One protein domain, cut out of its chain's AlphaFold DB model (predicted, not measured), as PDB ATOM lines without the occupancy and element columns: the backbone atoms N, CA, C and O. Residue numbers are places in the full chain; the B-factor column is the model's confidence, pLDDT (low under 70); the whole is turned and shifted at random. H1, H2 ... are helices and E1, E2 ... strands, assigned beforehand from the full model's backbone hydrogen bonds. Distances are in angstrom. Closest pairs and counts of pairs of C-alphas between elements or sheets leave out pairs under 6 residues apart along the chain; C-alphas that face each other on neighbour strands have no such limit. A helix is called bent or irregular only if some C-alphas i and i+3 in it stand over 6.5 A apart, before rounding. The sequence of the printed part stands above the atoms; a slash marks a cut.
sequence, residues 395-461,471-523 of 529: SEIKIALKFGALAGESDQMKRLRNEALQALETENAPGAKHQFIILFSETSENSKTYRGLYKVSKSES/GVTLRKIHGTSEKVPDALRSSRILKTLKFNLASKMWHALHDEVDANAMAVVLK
ATOM      1  N   SER A 395     -26.145 -40.469  19.214       82.81
ATOM      2  CA  SER A 395     -25.303 -40.147  18.051       82.81
ATOM      3  C   SER A 395     -25.868 -40.727  16.750       82.81
ATOM      4  O   SER A 395     -26.013 -40.007  15.762       82.81
ATOM      5  N   GLU A 396     -26.258 -42.001  16.766       84.50
ATOM      6  CA  GLU A 396     -26.870 -42.697  15.629       84.50
ATOM      7  C   GLU A 396     -28.194 -42.031  15.219       84.50
ATOM      8  O   GLU A 396     -28.455 -41.831  14.034       84.50
ATOM      9  N   ILE A 397     -29.002 -41.605  16.195       86.19
ATOM     10  CA  ILE A 397     -30.259 -40.880  15.972       86.19
ATOM     11  C   ILE A 397     -30.009 -39.459  15.441       86.19
ATOM     12  O   ILE A 397     -30.716 -39.044  14.525       86.19
ATOM     13  N   LYS A 398     -28.981 -38.725  15.903       86.38
ATOM     14  CA  LYS A 398     -28.584 -37.433  15.295       86.38
ATOM     15  C   LYS A 398     -28.242 -37.594  13.808       86.38
ATOM     16  O   LYS A 398     -28.644 -36.762  12.995       86.38
ATOM     17  N   ILE A 399     -27.539 -38.669  13.445       86.00
ATOM     18  CA  ILE A 399     -27.195 -38.998  12.052       86.00
ATOM     19  C   ILE A 399     -28.456 -39.391  11.265       86.00
ATOM     20  O   ILE A 399     -28.696 -38.850  10.187       86.00
ATOM     21  N   ALA A 400     -29.310 -40.257  11.815       85.56
ATOM     22  CA  ALA A 400     -30.548 -40.692  11.166       85.56
ATOM     23  C   ALA A 400     -31.573 -39.555  10.985       85.56
ATOM     24  O   ALA A 400     -32.297 -39.542   9.990       85.56
ATOM     25  N   LEU A 401     -31.612 -38.561  11.880       85.50
ATOM     26  CA  LEU A 401     -32.369 -37.320  11.675       85.50
ATOM     27  C   LEU A 401     -31.782 -36.507  10.511       85.50
ATOM     28  O   LEU A 401     -32.527 -36.142   9.605       85.50
ATOM     29  N   LYS A 402     -30.461 -36.268  10.496       85.75
ATOM     30  CA  LYS A 402     -29.787 -35.461   9.461       85.75
ATOM     31  C   LYS A 402     -29.833 -36.068   8.055       85.75
ATOM     32  O   LYS A 402     -30.000 -35.316   7.105       85.75
ATOM     33  N   PHE A 403     -29.690 -37.387   7.919       80.50
ATOM     34  CA  PHE A 403     -29.508 -38.053   6.617       80.50
ATOM     35  C   PHE A 403     -30.624 -39.033   6.225       80.50
ATOM     36  O   PHE A 403     -30.620 -39.509   5.095       80.50
ATOM     37  N   GLY A 404     -31.563 -39.342   7.125       78.62
ATOM     38  CA  GLY A 404     -32.640 -40.307   6.878       78.62
ATOM     39  C   GLY A 404     -34.048 -39.721   6.991       78.62
ATOM     40  O   GLY A 404     -34.843 -39.861   6.070       78.62
ATOM     41  N   ALA A 405     -34.387 -39.110   8.128       78.81
ATOM     42  CA  ALA A 405     -35.755 -38.666   8.424       78.81
ATOM     43  C   ALA A 405     -36.039 -37.205   8.031       78.81
ATOM     44  O   ALA A 405     -37.167 -36.884   7.665       78.81
ATOM     45  N   LEU A 406     -35.037 -36.320   8.119       81.38
ATOM     46  CA  LEU A 406     -35.151 -34.873   7.871       81.38
ATOM     47  C   LEU A 406     -33.989 -34.364   6.987       81.38
ATOM     48  O   LEU A 406     -33.369 -33.329   7.247       81.38
ATOM     49  N   ALA A 407     -33.693 -35.128   5.932       77.06
ATOM     50  CA  ALA A 407     -32.600 -34.868   4.989       77.06
ATOM     51  C   ALA A 407     -32.893 -33.766   3.950       77.06
ATOM     52  O   ALA A 407     -31.980 -33.318   3.267       77.06
ATOM     53  N   GLY A 408     -34.150 -33.329   3.816       77.62
ATOM     54  CA  GLY A 408     -34.542 -32.304   2.845       77.62
ATOM     55  C   GLY A 408     -34.062 -30.894   3.211       77.62
ATOM     56  O   GLY A 408     -33.980 -30.536   4.387       77.62
ATOM     57  N   GLU A 409     -33.810 -30.071   2.193       78.50
ATOM     58  CA  GLU A 409     -33.322 -28.691   2.352       78.50
ATOM     59  C   GLU A 409     -34.430 -27.639   2.516       78.50
ATOM     60  O   GLU A 409     -34.132 -26.464   2.717       78.50
ATOM     61  N   SER A 410     -35.704 -28.039   2.483       85.00
ATOM     62  CA  SER A 410     -36.829 -27.159   2.830       85.00
ATOM     63  C   SER A 410     -36.644 -26.555   4.226       85.00
ATOM     64  O   SER A 410     -36.273 -27.257   5.171       85.00
ATOM     65  N   ASP A 411     -36.963 -25.271   4.394       83.06
ATOM     66  CA  ASP A 411     -36.833 -24.589   5.687       83.06
ATOM     67  C   ASP A 411     -37.722 -25.195   6.777       83.06
ATOM     68  O   ASP A 411     -37.336 -25.201   7.943       83.06
ATOM     69  N   GLN A 412     -38.853 -25.806   6.411       81.81
ATOM     70  CA  GLN A 412     -39.664 -26.585   7.347       81.81
ATOM     71  C   GLN A 412     -38.900 -27.819   7.857       81.81
ATOM     72  O   GLN A 412     -38.904 -28.099   9.053       81.81
ATOM     73  N   MET A 413     -38.188 -28.526   6.973       81.50
ATOM     74  CA  MET A 413     -37.369 -29.691   7.335       81.50
ATOM     75  C   MET A 413     -36.134 -29.278   8.149       81.50
ATOM     76  O   MET A 413     -35.814 -29.934   9.138       81.50
ATOM     77  N   LYS A 414     -35.481 -28.160   7.796       85.12
ATOM     78  CA  LYS A 414     -34.374 -27.565   8.567       85.12
ATOM     79  C   LYS A 414     -34.812 -27.175   9.989       85.12
ATOM     80  O   LYS A 414     -34.117 -27.535  10.935       85.12
ATOM     81  N   ARG A 415     -35.960 -26.497  10.151       85.88
ATOM     82  CA  ARG A 415     -36.526 -26.106  11.463       85.88
ATOM     83  C   ARG A 415     -36.841 -27.328  12.325       85.88
ATOM     84  O   ARG A 415     -36.207 -27.503  13.362       85.88
ATOM     85  N   LEU A 416     -37.676 -28.244  11.821       85.75
ATOM     86  CA  LEU A 416     -38.042 -29.489  12.514       85.75
ATOM     87  C   LEU A 416     -36.823 -30.342  12.900       85.75
ATOM     88  O   LEU A 416     -36.836 -31.022  13.925       85.75
ATOM     89  N   ARG A 417     -35.762 -30.325  12.082       87.75
ATOM     90  CA  ARG A 417     -34.504 -31.022  12.371       87.75
ATOM     91  C   ARG A 417     -33.747 -30.366  13.514       87.75
ATOM     92  O   ARG A 417     -33.259 -31.081  14.382       87.75
ATOM     93  N   ASN A 418     -33.644 -29.042  13.522       87.50
ATOM     94  CA  ASN A 418     -32.950 -28.311  14.577       87.50
ATOM     95  C   ASN A 418     -33.703 -28.433  15.915       87.50
ATOM     96  O   ASN A 418     -33.081 -28.746  16.925       87.50
ATOM     97  N   GLU A 419     -35.034 -28.320  15.899       88.50
ATOM     98  CA  GLU A 419     -35.918 -28.557  17.053       88.50
ATOM     99  C   GLU A 419     -35.760 -29.987  17.608       88.50
ATOM    100  O   GLU A 419     -35.522 -30.180  18.801       88.50
ATOM    101  N   ALA A 420     -35.797 -31.006  16.739       86.50
ATOM    102  CA  ALA A 420     -35.606 -32.402  17.138       86.50
ATOM    103  C   ALA A 420     -34.188 -32.701  17.666       86.50
ATOM    104  O   ALA A 420     -34.036 -33.549  18.546       86.50
ATOM    105  N   LEU A 421     -33.154 -32.031  17.143       87.44
ATOM    106  CA  LEU A 421     -31.775 -32.152  17.630       87.44
ATOM    107  C   LEU A 421     -31.594 -31.471  18.993       87.44
ATOM    108  O   LEU A 421     -31.004 -32.075  19.885       87.44
ATOM    109  N   GLN A 422     -32.157 -30.274  19.186       87.81
ATOM    110  CA  GLN A 422     -32.125 -29.559  20.463       87.81
ATOM    111  C   GLN A 422     -32.850 -30.352  21.560       87.81
ATOM    112  O   GLN A 422     -32.307 -30.542  22.646       87.81
ATOM    113  N   ALA A 423     -34.040 -30.885  21.265       85.94
ATOM    114  CA  ALA A 423     -34.806 -31.692  22.213       85.94
ATOM    115  C   ALA A 423     -34.144 -33.057  22.515       85.94
ATOM    116  O   ALA A 423     -34.290 -33.596  23.610       85.94
ATOM    117  N   LEU A 424     -33.371 -33.611  21.572       86.62
ATOM    118  CA  LEU A 424     -32.513 -34.774  21.818       86.62
ATOM    119  C   LEU A 424     -31.313 -34.429  22.715       86.62
ATOM    120  O   LEU A 424     -30.881 -35.269  23.497       86.62
ATOM    121  N   GLU A 425     -30.765 -33.219  22.611       84.88
ATOM    122  CA  GLU A 425     -29.625 -32.771  23.415       84.88
ATOM    123  C   GLU A 425     -30.014 -32.430  24.858       84.88
ATOM    124  O   GLU A 425     -29.282 -32.812  25.771       84.88
ATOM    125  N   THR A 426     -31.185 -31.829  25.095       83.19
ATOM    126  CA  THR A 426     -31.692 -31.576  26.458       83.19
ATOM    127  C   THR A 426     -32.057 -32.861  27.209       83.19
ATOM    128  O   THR A 426     -31.804 -32.965  28.407       83.19
ATOM    129  N   GLU A 427     -32.605 -33.871  26.523       80.50
ATOM    130  CA  GLU A 427     -32.970 -35.167  27.122       80.50
ATOM    131  C   GLU A 427     -31.808 -36.183  27.189       80.50
ATOM    132  O   GLU A 427     -31.941 -37.228  27.837       80.50
ATOM    133  N   ASN A 428     -30.664 -35.914  26.546       80.19
ATOM    134  CA  ASN A 428     -29.468 -36.766  26.574       80.19
ATOM    135  C   ASN A 428     -28.466 -36.284  27.638       80.19
ATOM    136  O   ASN A 428     -27.404 -35.741  27.329       80.19
ATOM    137  N   ALA A 429     -28.793 -36.531  28.909       71.88
ATOM    138  CA  ALA A 429     -27.881 -36.276  30.022       71.88
ATOM    139  C   ALA A 429     -26.557 -37.069  29.865       71.88
ATOM    140  O   ALA A 429     -26.592 -38.267  29.555       71.88
ATOM    141  N   PRO A 430     -25.381 -36.446  30.082       60.62
ATOM    142  CA  PRO A 430     -24.091 -37.099  29.879       60.62
ATOM    143  C   PRO A 430     -23.920 -38.303  30.818       60.62
ATOM    144  O   PRO A 430     -24.058 -38.193  32.032       60.62
ATOM    145  N   GLY A 431     -23.629 -39.471  30.239       59.62
ATOM    146  CA  GLY A 431     -23.476 -40.741  30.963       59.62
ATOM    147  C   GLY A 431     -24.774 -41.522  31.221       59.62
ATOM    148  O   GLY A 431     -24.705 -42.697  31.585       59.62
ATOM    149  N   ALA A 432     -25.955 -40.940  30.987       68.12
ATOM    150  CA  ALA A 432     -27.228 -41.640  31.164       68.12
ATOM    151  C   ALA A 432     -27.519 -42.596  29.994       68.12
ATOM    152  O   ALA A 432     -27.434 -42.217  28.829       68.12
ATOM    153  N   LYS A 433     -27.910 -43.847  30.283       73.06
ATOM    154  CA  LYS A 433     -28.211 -44.873  29.262       73.06
ATOM    155  C   LYS A 433     -29.608 -44.707  28.656       73.06
ATOM    156  O   LYS A 433     -30.505 -45.512  28.896       73.06
ATOM    157  N   HIS A 434     -29.805 -43.651  27.881       79.81
ATOM    158  CA  HIS A 434     -31.045 -43.412  27.151       79.81
ATOM    159  C   HIS A 434     -31.011 -44.013  25.738       79.81
ATOM    160  O   HIS A 434     -30.046 -43.834  24.992       79.81
ATOM    161  N   GLN A 435     -32.091 -44.709  25.377       83.38
ATOM    162  CA  GLN A 435     -32.404 -45.090  24.001       83.38
ATOM    163  C   GLN A 435     -33.491 -44.148  23.476       83.38
ATOM    164  O   GLN A 435     -34.458 -43.836  24.179       83.38
ATOM    165  N   PHE A 436     -33.326 -43.705  22.235       86.06
ATOM    166  CA  PHE A 436     -34.198 -42.772  21.536       86.06
ATOM    167  C   PHE A 436     -34.736 -43.413  20.253       86.06
ATOM    168  O   PHE A 436     -34.036 -44.197  19.612       86.06
ATOM    169  N   ILE A 437     -35.981 -43.101  19.886       87.56
ATOM    170  CA  ILE A 437     -36.682 -43.697  18.740       87.56
ATOM    171  C   ILE A 437     -37.428 -42.618  17.952       87.56
ATOM    172  O   ILE A 437     -38.173 -41.815  18.516       87.56
ATOM    173  N   ILE A 438     -37.258 -42.624  16.632       87.94
ATOM    174  CA  ILE A 438     -37.980 -41.758  15.695       87.94
ATOM    175  C   ILE A 438     -39.350 -42.366  15.368       87.94
ATOM    176  O   ILE A 438     -39.462 -43.551  15.060       87.94
ATOM    177  N   LEU A 439     -40.402 -41.551  15.394       86.88
ATOM    178  CA  LEU A 439     -41.735 -41.948  14.953       86.88
ATOM    179  C   LEU A 439     -41.940 -41.561  13.486       86.88
ATOM    180  O   LEU A 439     -41.866 -40.378  13.146       86.88
ATOM    181  N   PHE A 440     -42.272 -42.538  12.646       85.12
ATOM    182  CA  PHE A 440     -42.742 -42.301  11.282       85.12
ATOM    183  C   PHE A 440     -44.270 -42.386  11.189       85.12
ATOM    184  O   PHE A 440     -44.933 -43.107  11.940       85.12
ATOM    185  N   SER A 441     -44.829 -41.641  10.240       73.56
ATOM    186  CA  SER A 441     -46.201 -41.787   9.764       73.56
ATOM    187  C   SER A 441     -46.198 -42.630   8.482       73.56
ATOM    188  O   SER A 441     -45.379 -42.405   7.593       73.56
ATOM    189  N   GLU A 442     -47.082 -43.628   8.409       64.06
ATOM    190  CA  GLU A 442     -47.245 -44.500   7.239       64.06
ATOM    191  C   GLU A 442     -48.387 -43.947   6.375       64.06
ATOM    192  O   GLU A 442     -49.543 -44.350   6.498       64.06
ATOM    193  N   THR A 443     -48.072 -42.942   5.554       51.53
ATOM    194  CA  THR A 443     -49.008 -42.343   4.580       51.53
ATOM    195  C   THR A 443     -49.064 -43.122   3.265       51.53
ATOM    196  O   THR A 443     -50.093 -43.137   2.596       51.53
ATOM    197  N   SER A 444     -47.974 -43.802   2.917       49.72
ATOM    198  CA  SER A 444     -47.875 -44.845   1.893       49.72
ATOM    199  C   SER A 444     -46.607 -45.662   2.154       49.72
ATOM    200  O   SER A 444     -45.731 -45.213   2.897       49.72
ATOM    201  N   GLU A 445     -46.467 -46.829   1.524       46.28
ATOM    202  CA  GLU A 445     -45.296 -47.709   1.699       46.28
ATOM    203  C   GLU A 445     -43.962 -47.011   1.365       46.28
ATOM    204  O   GLU A 445     -42.937 -47.283   1.993       46.28
ATOM    205  N   ASN A 446     -44.007 -46.031   0.454       49.25
ATOM    206  CA  ASN A 446     -42.854 -45.254  -0.004       49.25
ATOM    207  C   ASN A 446     -42.675 -43.897   0.718       49.25
ATOM    208  O   ASN A 446     -41.665 -43.235   0.500       49.25
ATOM    209  N   SER A 447     -43.608 -43.458   1.581       57.97
ATOM    210  CA  SER A 447     -43.554 -42.136   2.242       57.97
ATOM    211  C   SER A 447     -43.386 -42.224   3.766       57.97
ATOM    212  O   SER A 447     -44.305 -41.970   4.545       57.97
ATOM    213  N   LYS A 448     -42.159 -42.536   4.209       70.06
ATOM    214  CA  LYS A 448     -41.751 -42.525   5.630       70.06
ATOM    215  C   LYS A 448     -41.625 -41.080   6.147       70.06
ATOM    216  O   LYS A 448     -40.533 -40.525   6.223       70.06
ATOM    217  N   THR A 449     -42.751 -40.454   6.488       77.56
ATOM    218  CA  THR A 449     -42.816 -39.043   6.921       77.56
ATOM    219  C   THR A 449     -42.518 -38.884   8.417       77.56
ATOM    220  O   THR A 449     -43.113 -39.572   9.252       77.56
ATOM    221  N   TYR A 450     -41.578 -38.001   8.783       82.38
ATOM    222  CA  TYR A 450     -41.195 -37.770  10.185       82.38
ATOM    223  C   TYR A 450     -42.362 -37.200  11.003       82.38
ATOM    224  O   TYR A 450     -42.997 -36.218  10.613       82.38
ATOM    225  N   ARG A 451     -42.626 -37.808  12.164       82.00
ATOM    226  CA  ARG A 451     -43.769 -37.473  13.023       82.00
ATOM    227  C   ARG A 451     -43.381 -37.080  14.453       82.00
ATOM    228  O   ARG A 451     -44.150 -36.397  15.127       82.00
ATOM    229  N   GLY A 452     -42.210 -37.497  14.931       85.75
ATOM    230  CA  GLY A 452     -41.716 -37.137  16.260       85.75
ATOM    231  C   GLY A 452     -40.499 -37.936  16.714       85.75
ATOM    232  O   GLY A 452     -39.998 -38.806  16.002       85.75
ATOM    233  N   LEU A 453     -40.034 -37.637  17.923       87.50
ATOM    234  CA  LEU A 453     -38.927 -38.298  18.609       87.50
ATOM    235  C   LEU A 453     -39.381 -38.707  20.013       87.50
ATOM    236  O   LEU A 453     -40.057 -37.942  20.702       87.50
ATOM    237  N   TYR A 454     -38.991 -39.904  20.434       87.00
ATOM    238  CA  TYR A 454     -39.381 -40.511  21.700       87.00
ATOM    239  C   TYR A 454     -38.169 -41.014  22.489       87.00
ATOM    240  O   TYR A 454     -37.192 -41.491  21.911       87.00
ATOM    241  N   LYS A 455     -38.276 -40.971  23.817       86.75
ATOM    242  CA  LYS A 455     -37.410 -41.643  24.788       86.75
ATOM    243  C   LYS A 455     -37.987 -43.018  25.105       86.75
ATOM    244  O   LYS A 455     -39.184 -43.130  25.373       86.75
ATOM    245  N   VAL A 456     -37.155 -44.054  25.125       82.19
ATOM    246  CA  VAL A 456     -37.552 -45.371  25.637       82.19
ATOM    247  C   VAL A 456     -37.492 -45.343  27.164       82.19
ATOM    248  O   VAL A 456     -36.416 -45.201  27.748       82.19
ATOM    249  N   SER A 457     -38.641 -45.508  27.814       75.25
ATOM    250  CA  SER A 457     -38.754 -45.750  29.250       75.25
ATOM    251  C   SER A 457     -39.152 -47.204  29.497       75.25
ATOM    252  O   SER A 457     -40.278 -47.627  29.216       75.25
ATOM    253  N   LYS A 458     -38.226 -47.987  30.058       66.62
ATOM    254  CA  LYS A 458     -38.582 -49.266  30.679       66.62
ATOM    255  C   LYS A 458     -39.418 -48.967  31.921       66.62
ATOM    256  O   LYS A 458     -38.984 -48.188  32.766       66.62
ATOM    257  N   SER A 459     -40.610 -49.545  32.014       53.91
ATOM    258  CA  SER A 459     -41.393 -49.524  33.246       53.91
ATOM    259  C   SER A 459     -40.876 -50.618  34.172       53.91
ATOM    260  O   SER A 459     -41.093 -51.795  33.895       53.91
ATOM    261  N   GLU A 460     -40.214 -50.244  35.262       42.19
ATOM    262  CA  GLU A 460     -39.983 -51.169  36.373       42.19
ATOM    263  C   GLU A 460     -41.331 -51.417  37.066       42.19
ATOM    264  O   GLU A 460     -41.926 -50.508  37.647       42.19
ATOM    265  N   SER A 461     -41.864 -52.630  36.930       40.78
ATOM    266  CA  SER A 461     -43.195 -53.019  37.400       40.78
ATOM    267  C   SER A 461     -43.194 -53.388  38.888       40.78
ATOM    268  O   SER A 461     -43.327 -54.548  39.270       40.78
ATOM    269  N   GLY A 471     -43.932 -54.095  29.215       57.78
ATOM    270  CA  GLY A 471     -44.410 -53.053  28.330       57.78
ATOM    271  C   GLY A 471     -43.374 -51.960  28.136       57.78
ATOM    272  O   GLY A 471     -43.395 -50.961  28.850       57.78
ATOM    273  N   VAL A 472     -42.530 -52.084  27.110       67.31
ATOM    274  CA  VAL A 472     -41.696 -50.966  26.647       67.31
ATOM    275  C   VAL A 472     -42.597 -49.757  26.369       67.31
ATOM    276  O   VAL A 472     -43.448 -49.779  25.469       67.31
ATOM    277  N   THR A 473     -42.423 -48.700  27.167       74.81
ATOM    278  CA  THR A 473     -43.135 -47.432  26.999       74.81
ATOM    279  C   THR A 473     -42.239 -46.431  26.289       74.81
ATOM    280  O   THR A 473     -41.045 -46.341  26.563       74.81
ATOM    281  N   LEU A 474     -42.811 -45.668  25.364       80.25
ATOM    282  CA  LEU A 474     -42.118 -44.584  24.679       80.25
ATOM    283  C   LEU A 474     -42.735 -43.264  25.143       80.25
ATOM    284  O   LEU A 474     -43.917 -43.029  24.881       80.25
ATOM    285  N   ARG A 475     -41.946 -42.407  25.798       82.81
ATOM    286  CA  ARG A 475     -42.322 -41.030  26.156       82.81
ATOM    287  C   ARG A 475     -41.920 -40.087  25.025       82.81
ATOM    288  O   ARG A 475     -40.774 -40.108  24.593       82.81
ATOM    289  N   LYS A 476     -42.839 -39.259  24.543       84.75
ATOM    290  CA  LYS A 476     -42.577 -38.235  23.521       84.75
ATOM    291  C   LYS A 476     -41.603 -37.180  24.059       84.75
ATOM    292  O   LYS A 476     -41.772 -36.699  25.174       84.75
ATOM    293  N   ILE A 477     -40.611 -36.837  23.244       82.94
ATOM    294  CA  ILE A 477     -39.666 -35.726  23.450       82.94
ATOM    295  C   ILE A 477     -40.039 -34.569  22.518       82.94
ATOM    296  O   ILE A 477     -40.083 -33.414  22.922       82.94
ATOM    297  N   HIS A 478     -40.327 -34.897  21.258       83.00
ATOM    298  CA  HIS A 478     -40.657 -33.952  20.195       83.00
ATOM    299  C   HIS A 478     -41.732 -34.563  19.285       83.00
ATOM    300  O   HIS A 478     -41.807 -35.787  19.147       83.00
ATOM    301  N   GLY A 479     -42.570 -33.751  18.643       77.88
ATOM    302  CA  GLY A 479     -43.613 -34.254  17.749       77.88
ATOM    303  C   GLY A 479     -44.246 -33.158  16.906       77.88
ATOM    304  O   GLY A 479     -44.591 -32.104  17.423       77.88
ATOM    305  N   THR A 480     -44.451 -33.433  15.619       70.06
ATOM    306  CA  THR A 480     -44.881 -32.441  14.613       70.06
ATOM    307  C   THR A 480     -46.382 -32.120  14.642       70.06
ATOM    308  O   THR A 480     -46.889 -31.419  13.771       70.06
ATOM    309  N   SER A 481     -47.128 -32.673  15.604       61.47
ATOM    310  CA  SER A 481     -48.567 -32.465  15.769       61.47
ATOM    311  C   SER A 481     -49.028 -32.908  17.159       61.47
ATOM    312  O   SER A 481     -48.549 -33.912  17.686       61.47
ATOM    313  N   GLU A 482     -50.037 -32.246  17.719       55.84
ATOM    314  CA  GLU A 482     -50.725 -32.670  18.950       55.84
ATOM    315  C   GLU A 482     -51.338 -34.075  18.839       55.84
ATOM    316  O   GLU A 482     -51.416 -34.813  19.816       55.84
ATOM    317  N   LYS A 483     -51.684 -34.516  17.619       61.25
ATOM    318  CA  LYS A 483     -52.242 -35.855  17.335       61.25
ATOM    319  C   LYS A 483     -51.214 -36.996  17.508       61.25
ATOM    320  O   LYS A 483     -51.487 -38.138  17.129       61.25
ATOM    321  N   VAL A 484     -50.018 -36.690  18.020       65.75
ATOM    322  CA  VAL A 484     -48.900 -37.597  18.325       65.75
ATOM    323  C   VAL A 484     -48.931 -37.925  19.827       65.75
ATOM    324  O   VAL A 484     -48.591 -37.047  20.622       65.75
ATOM    325  N   PRO A 485     -49.338 -39.147  20.239       68.62
ATOM    326  CA  PRO A 485     -49.580 -39.463  21.649       68.62
ATOM    327  C   PRO A 485     -48.320 -39.366  22.507       68.62
ATOM    328  O   PRO A 485     -47.291 -39.942  22.153       68.62
ATOM    329  N   ASP A 486     -48.417 -38.724  23.668       70.50
ATOM    330  CA  ASP A 486     -47.256 -38.460  24.532       70.50
ATOM    331  C   ASP A 486     -46.678 -39.734  25.170       70.50
ATOM    332  O   ASP A 486     -45.496 -39.785  25.508       70.50
ATOM    333  N   ALA A 487     -47.492 -40.795  25.244       74.44
ATOM    334  CA  ALA A 487     -47.077 -42.151  25.584       74.44
ATOM    335  C   ALA A 487     -47.511 -43.173  24.513       74.44
ATOM    336  O   ALA A 487     -48.690 -43.282  24.147       74.44
ATOM    337  N   LEU A 488     -46.573 -43.999  24.045       73.88
ATOM    338  CA  LEU A 488     -46.842 -45.186  23.226       73.88
ATOM    339  C   LEU A 488     -46.460 -46.454  24.004       73.88
ATOM    340  O   LEU A 488     -45.473 -46.464  24.732       73.88
ATOM    341  N   ARG A 489     -47.240 -47.527  23.837       75.38
ATOM    342  CA  ARG A 489     -46.904 -48.889  24.289       75.38
ATOM    343  C   ARG A 489     -46.475 -49.712  23.076       75.38
ATOM    344  O   ARG A 489     -47.057 -49.516  22.003       75.38
ATOM    345  N   SER A 490     -45.545 -50.650  23.262       71.19
ATOM    346  CA  SER A 490     -45.064 -51.596  22.236       71.19
ATOM    347  C   SER A 490     -46.181 -52.193  21.367       71.19
ATOM    348  O   SER A 490     -46.083 -52.191  20.143       71.19
ATOM    349  N   SER A 491     -47.312 -52.582  21.961       69.75
ATOM    350  CA  SER A 491     -48.456 -53.177  21.246       69.75
ATOM    351  C   SER A 491     -49.038 -52.334  20.094       69.75
ATOM    352  O   SER A 491     -49.626 -52.901  19.163       69.75
ATOM    353  N   ARG A 492     -48.852 -51.000  20.101       72.19
ATOM    354  CA  ARG A 492     -49.284 -50.091  19.015       72.19
ATOM    355  C   ARG A 492     -48.328 -50.049  17.813       72.19
ATOM    356  O   ARG A 492     -48.672 -49.432  16.809       72.19
ATOM    357  N   ILE A 493     -47.163 -50.686  17.888       76.88
ATOM    358  CA  ILE A 493     -46.131 -50.677  16.840       76.88
ATOM    359  C   ILE A 493     -46.464 -51.711  15.762       76.88
ATOM    360  O   ILE A 493     -46.917 -52.808  16.082       76.88
ATOM    361  N   LEU A 494     -46.291 -51.353  14.491       75.06
ATOM    362  CA  LEU A 494     -46.477 -52.234  13.333       75.06
ATOM    363  C   LEU A 494     -45.142 -52.794  12.834       75.06
ATOM    364  O   LEU A 494     -45.054 -53.984  12.564       75.06
ATOM    365  N   LYS A 495     -44.133 -51.923  12.699       78.62
ATOM    366  CA  LYS A 495     -42.788 -52.236  12.191       78.62
ATOM    367  C   LYS A 495     -41.752 -51.467  13.010       78.62
ATOM    368  O   LYS A 495     -41.941 -50.276  13.287       78.62
ATOM    369  N   THR A 496     -40.658 -52.130  13.349       82.31
ATOM    370  CA  THR A 496     -39.421 -51.540  13.876       82.31
ATOM    371  C   THR A 496     -38.428 -51.371  12.722       82.31
ATOM    372  O   THR A 496     -38.405 -52.163  11.779       82.31
ATOM    373  N   LEU A 497     -37.646 -50.292  12.740       82.50
ATOM    374  CA  LEU A 497     -36.699 -49.951  11.675       82.50
ATOM    375  C   LEU A 497     -35.323 -49.607  12.259       82.50
ATOM    376  O   LEU A 497     -35.224 -48.940  13.296       82.50
ATOM    377  N   LYS A 498     -34.261 -49.973  11.535       85.44
ATOM    378  CA  LYS A 498     -32.880 -49.540  11.787       85.44
ATOM    379  C   LYS A 498     -32.372 -48.696  10.616       85.44
ATOM    380  O   LYS A 498     -32.635 -49.011   9.455       85.44
ATOM    381  N   PHE A 499     -31.650 -47.619  10.918       81.06
ATOM    382  CA  PHE A 499     -30.967 -46.820   9.902       81.06
ATOM    383  C   PHE A 499     -29.595 -47.437   9.612       81.06
ATOM    384  O   PHE A 499     -28.799 -47.638  10.528       81.06
ATOM    385  N   ASN A 500     -29.309 -47.743   8.349       80.38
ATOM    386  CA  ASN A 500     -27.991 -48.205   7.917       80.38
ATOM    387  C   ASN A 500     -27.235 -47.019   7.304       80.38
ATOM    388  O   ASN A 500     -27.593 -46.559   6.222       80.38
ATOM    389  N   LEU A 501     -26.186 -46.550   7.988       77.00
ATOM    390  CA  LEU A 501     -25.425 -45.355   7.611       77.00
ATOM    391  C   LEU A 501     -24.771 -45.467   6.224       77.00
ATOM    392  O   LEU A 501     -24.754 -44.479   5.496       77.00
ATOM    393  N   ALA A 502     -24.271 -46.650   5.849       75.31
ATOM    394  CA  ALA A 502     -23.585 -46.864   4.573       75.31
ATOM    395  C   ALA A 502     -24.560 -46.768   3.387       75.31
ATOM    396  O   ALA A 502     -24.325 -46.026   2.439       75.31
ATOM    397  N   SER A 503     -25.703 -47.455   3.482       76.25
ATOM    398  CA  SER A 503     -26.761 -47.387   2.456       76.25
ATOM    399  C   SER A 503     -27.621 -46.115   2.517       76.25
ATOM    400  O   SER A 503     -28.370 -45.845   1.586       76.25
ATOM    401  N   LYS A 504     -27.579 -45.378   3.637       77.00
ATOM    402  CA  LYS A 504     -28.531 -44.315   4.030       77.00
ATOM    403  C   LYS A 504     -30.009 -44.755   4.042       77.00
ATOM    404  O   LYS A 504     -30.905 -43.914   4.066       77.00
ATOM    405  N   MET A 505     -30.280 -46.064   4.062       78.81
ATOM    406  CA  MET A 505     -31.627 -46.635   3.976       78.81
ATOM    407  C   MET A 505     -32.156 -47.154   5.320       78.81
ATOM    408  O   MET A 505     -31.410 -47.548   6.222       78.81
ATOM    409  N   TRP A 506     -33.486 -47.165   5.425       81.06
ATOM    410  CA  TRP A 506     -34.250 -47.657   6.573       81.06
ATOM    411  C   TRP A 506     -34.685 -49.107   6.368       81.06
ATOM    412  O   TRP A 506     -35.725 -49.354   5.744       81.06
ATOM    413  N   HIS A 507     -33.919 -50.037   6.934       80.06
ATOM    414  CA  HIS A 507     -34.203 -51.473   6.910       80.06
ATOM    415  C   HIS A 507     -35.215 -51.835   7.999       80.06
ATOM    416  O   HIS A 507     -35.207 -51.235   9.077       80.06
ATOM    417  N   ALA A 508     -36.091 -52.798   7.718       77.38
ATOM    418  CA  ALA A 508     -36.999 -53.344   8.720       77.38
ATOM    419  C   ALA A 508     -36.265 -54.336   9.631       77.38
ATOM    420  O   ALA A 508     -35.386 -55.066   9.179       77.38
ATOM    421  N   LEU A 509     -36.645 -54.354  10.906       73.62
ATOM    422  CA  LEU A 509     -36.352 -55.454  11.819       73.62
ATOM    423  C   LEU A 509     -37.620 -56.312  11.940       73.62
ATOM    424  O   LEU A 509     -38.732 -55.794  11.811       73.62
ATOM    425  N   HIS A 510     -37.455 -57.617  12.153       59.53
ATOM    426  CA  HIS A 510     -38.584 -58.540  12.329       59.53
ATOM    427  C   HIS A 510     -39.050 -58.643  13.790       59.53
ATOM    428  O   HIS A 510     -40.181 -59.060  14.039       59.53
ATOM    429  N   ASP A 511     -38.205 -58.216  14.730       54.31
ATOM    430  CA  ASP A 511     -38.403 -58.345  16.174       54.31
ATOM    431  C   ASP A 511     -38.963 -57.065  16.833       54.31
ATOM    432  O   ASP A 511     -39.220 -56.045  16.183       54.31
ATOM    433  N   GLU A 512     -39.184 -57.125  18.150       59.88
ATOM    434  CA  GLU A 512     -39.787 -56.045  18.939       59.88
ATOM    435  C   GLU A 512     -38.872 -54.802  19.104       59.88
ATOM    436  O   GLU A 512     -37.939 -54.559  18.337       59.88
ATOM    437  N   VAL A 513     -39.163 -53.940  20.090       58.09
ATOM    438  CA  VAL A 513     -38.415 -52.697  20.358       58.09
ATOM    439  C   VAL A 513     -37.093 -52.995  21.067       58.09
ATOM    440  O   VAL A 513     -36.873 -52.651  22.228       58.09
ATOM    441  N   ASP A 514     -36.208 -53.646  20.328       63.00
ATOM    442  CA  ASP A 514     -34.849 -53.960  20.730       63.00
ATOM    443  C   ASP A 514     -33.980 -52.709  20.883       63.00
ATOM    444  O   ASP A 514     -34.256 -51.645  20.323       63.00
ATOM    445  N   ALA A 515     -32.831 -52.866  21.547       61.16
ATOM    446  CA  ALA A 515     -31.790 -51.834  21.614       61.16
ATOM    447  C   ALA A 515     -31.265 -51.396  20.223       61.16
ATOM    448  O   ALA A 515     -30.682 -50.323  20.092       61.16
ATOM    449  N   ASN A 516     -31.487 -52.218  19.189       69.75
ATOM    450  CA  ASN A 516     -31.158 -51.944  17.788       69.75
ATOM    451  C   ASN A 516     -32.219 -51.119  17.032       69.75
ATOM    452  O   ASN A 516     -31.938 -50.659  15.922       69.75
ATOM    453  N   ALA A 517     -33.428 -50.954  17.581       76.25
ATOM    454  CA  ALA A 517     -34.499 -50.206  16.934       76.25
ATOM    455  C   ALA A 517     -34.244 -48.692  17.037       76.25
ATOM    456  O   ALA A 517     -34.074 -48.144  18.130       76.25
ATOM    457  N   MET A 518     -34.238 -48.017  15.884       78.75
ATOM    458  CA  MET A 518     -33.986 -46.575  15.761       78.75
ATOM    459  C   MET A 518     -35.231 -45.788  15.353       78.75
ATOM    460  O   MET A 518     -35.361 -44.612  15.690       78.75
ATOM    461  N   ALA A 519     -36.154 -46.420  14.627       81.62
ATOM    462  CA  ALA A 519     -37.437 -45.825  14.291       81.62
ATOM    463  C   ALA A 519     -38.582 -46.841  14.346       81.62
ATOM    464  O   ALA A 519     -38.375 -48.056  14.319       81.62
ATOM    465  N   VAL A 520     -39.799 -46.318  14.448       81.69
ATOM    466  CA  VAL A 520     -41.030 -47.069  14.692       81.69
ATOM    467  C   VAL A 520     -42.143 -46.554  13.787       81.69
ATOM    468  O   VAL A 520     -42.351 -45.346  13.651       81.69
ATOM    469  N   VAL A 521     -42.894 -47.493  13.217       79.44
ATOM    470  CA  VAL A 521     -44.144 -47.250  12.493       79.44
ATOM    471  C   VAL A 521     -45.307 -47.746  13.351       79.44
ATOM    472  O   VAL A 521     -45.229 -48.833  13.926       79.44
ATOM    473  N   LEU A 522     -46.389 -46.973  13.465       76.31
ATOM    474  CA  LEU A 522     -47.566 -47.361  14.252       76.31
ATOM    475  C   LEU A 522     -48.604 -48.106  13.420       76.31
ATOM    476  O   LEU A 522     -48.867 -47.749  12.275       76.31
ATOM    477  N   LYS A 523     -49.273 -49.076  14.051       73.44
ATOM    478  CA  LYS A 523     -50.480 -49.708  13.510       73.44
ATOM    479  C   LYS A 523     -51.543 -48.621  13.267       73.44
ATOM    480  O   LYS A 523     -51.771 -47.808  14.173       73.44
TER     481      LYS A 523
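This is residues 395 to 461 and 471 to 523 of the 529 residues of the protein "CKK domain-containing protein" of Bathycoccus prasinos (UniProt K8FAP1). One strongly twisted sheet of seven strands has a helical hairpin, H1 and H2, packed over one of its faces, while no named helix covers the other. This makes two layers, helices on one face of a sheet; H2 lies over E3 and E2, and H1 reaches towards the E7, E5 and E6 part. The printed part has 120 residues, with two named helices followed by seven named strands, in a mixed class of helices and strands. The sheet runs E4, E3, E2, E1, E7, E5, E6 and is mixed, with E1 and E7 its parallel pair. The whole is compact, with a radius of gyration of the C-alphas of 13.5 A and spans of 44 by 33 by 32 A.

H1, residues 395 to 405, begins at C-alpha 395 (-25.303, -40.147, 18.051) and is 14.3 A long; it is only just irregular, with C-alphas 402 and 405 6.9 A apart. H2, residues 411 to 427, is 24.2 A long. E1 is residues 436 to 442, 19.4 A, and E2 is residues 448 to 457, 24.0 A, beginning at C-alpha 448 (-41.751, -42.525, 5.630). E2 bends by 68 degrees at residue 451. E3 is residues 473 to 479, 16.1 A; E4 is residues 487 to 489, 6.9 A; E5 is residues 493 to 500, 20.4 A; E6 is residues 505 to 509, 12.7 A. E7, residues 519 to 522, is 10.2 A long and ends at C-alpha 522 (-47.566, -47.361, 14.252).

E4 and E6 are the edge strands. E4 and E3 are an antiparallel hairpin, with N 474 and O 488 at 2.8 A. E3 and E2 are antiparallel, with N 455 and O 475 at 2.8 A. E2 and E1 are an antiparallel hairpin, with N 439 and O 452 at 2.8 A. E1 and E7 are parallel, with N 520 and O 438 at 2.9 A. E7 and E5 are antiparallel, with N 497 and O 519 at 2.8 A. E5 and E6 are an antiparallel hairpin, with N 498 and O 507 at 2.9 A. H2 is on the sheet at a height of 9.4 A, along the strands at 7 degrees to E2 on the local plane; the C-alphas of Ala 420 and His 478 are its closest to E3, 6.1 A. H1, on the same face at a height of 7.6 A, lies over E7, slantwise at 43 degrees on the local plane. H1 and H2 touch, through residues 417 to 421 of H2 alone, at a shallow tilt of 18 degrees, opposite ways; the closest C-alphas, of Lys 398 and Leu 421, are 6.6 A apart. In H2 every O i to N i+4 pair is within hydrogen-bond range; in H1, 6 of 7.

The C-alphas of Glu 409 and Ser 461, the two farthest apart, are 43.8 A apart. Residues 462 to 470 are not printed, and C-alphas 461 and 471 are 9.2 A apart across this cut. Of the links that are printed whole, none is long. The mean pLDDT of the printed part is 75.7; 28 residues are under 70, among them 442 to 447, 458 to 461 and 510 to 516.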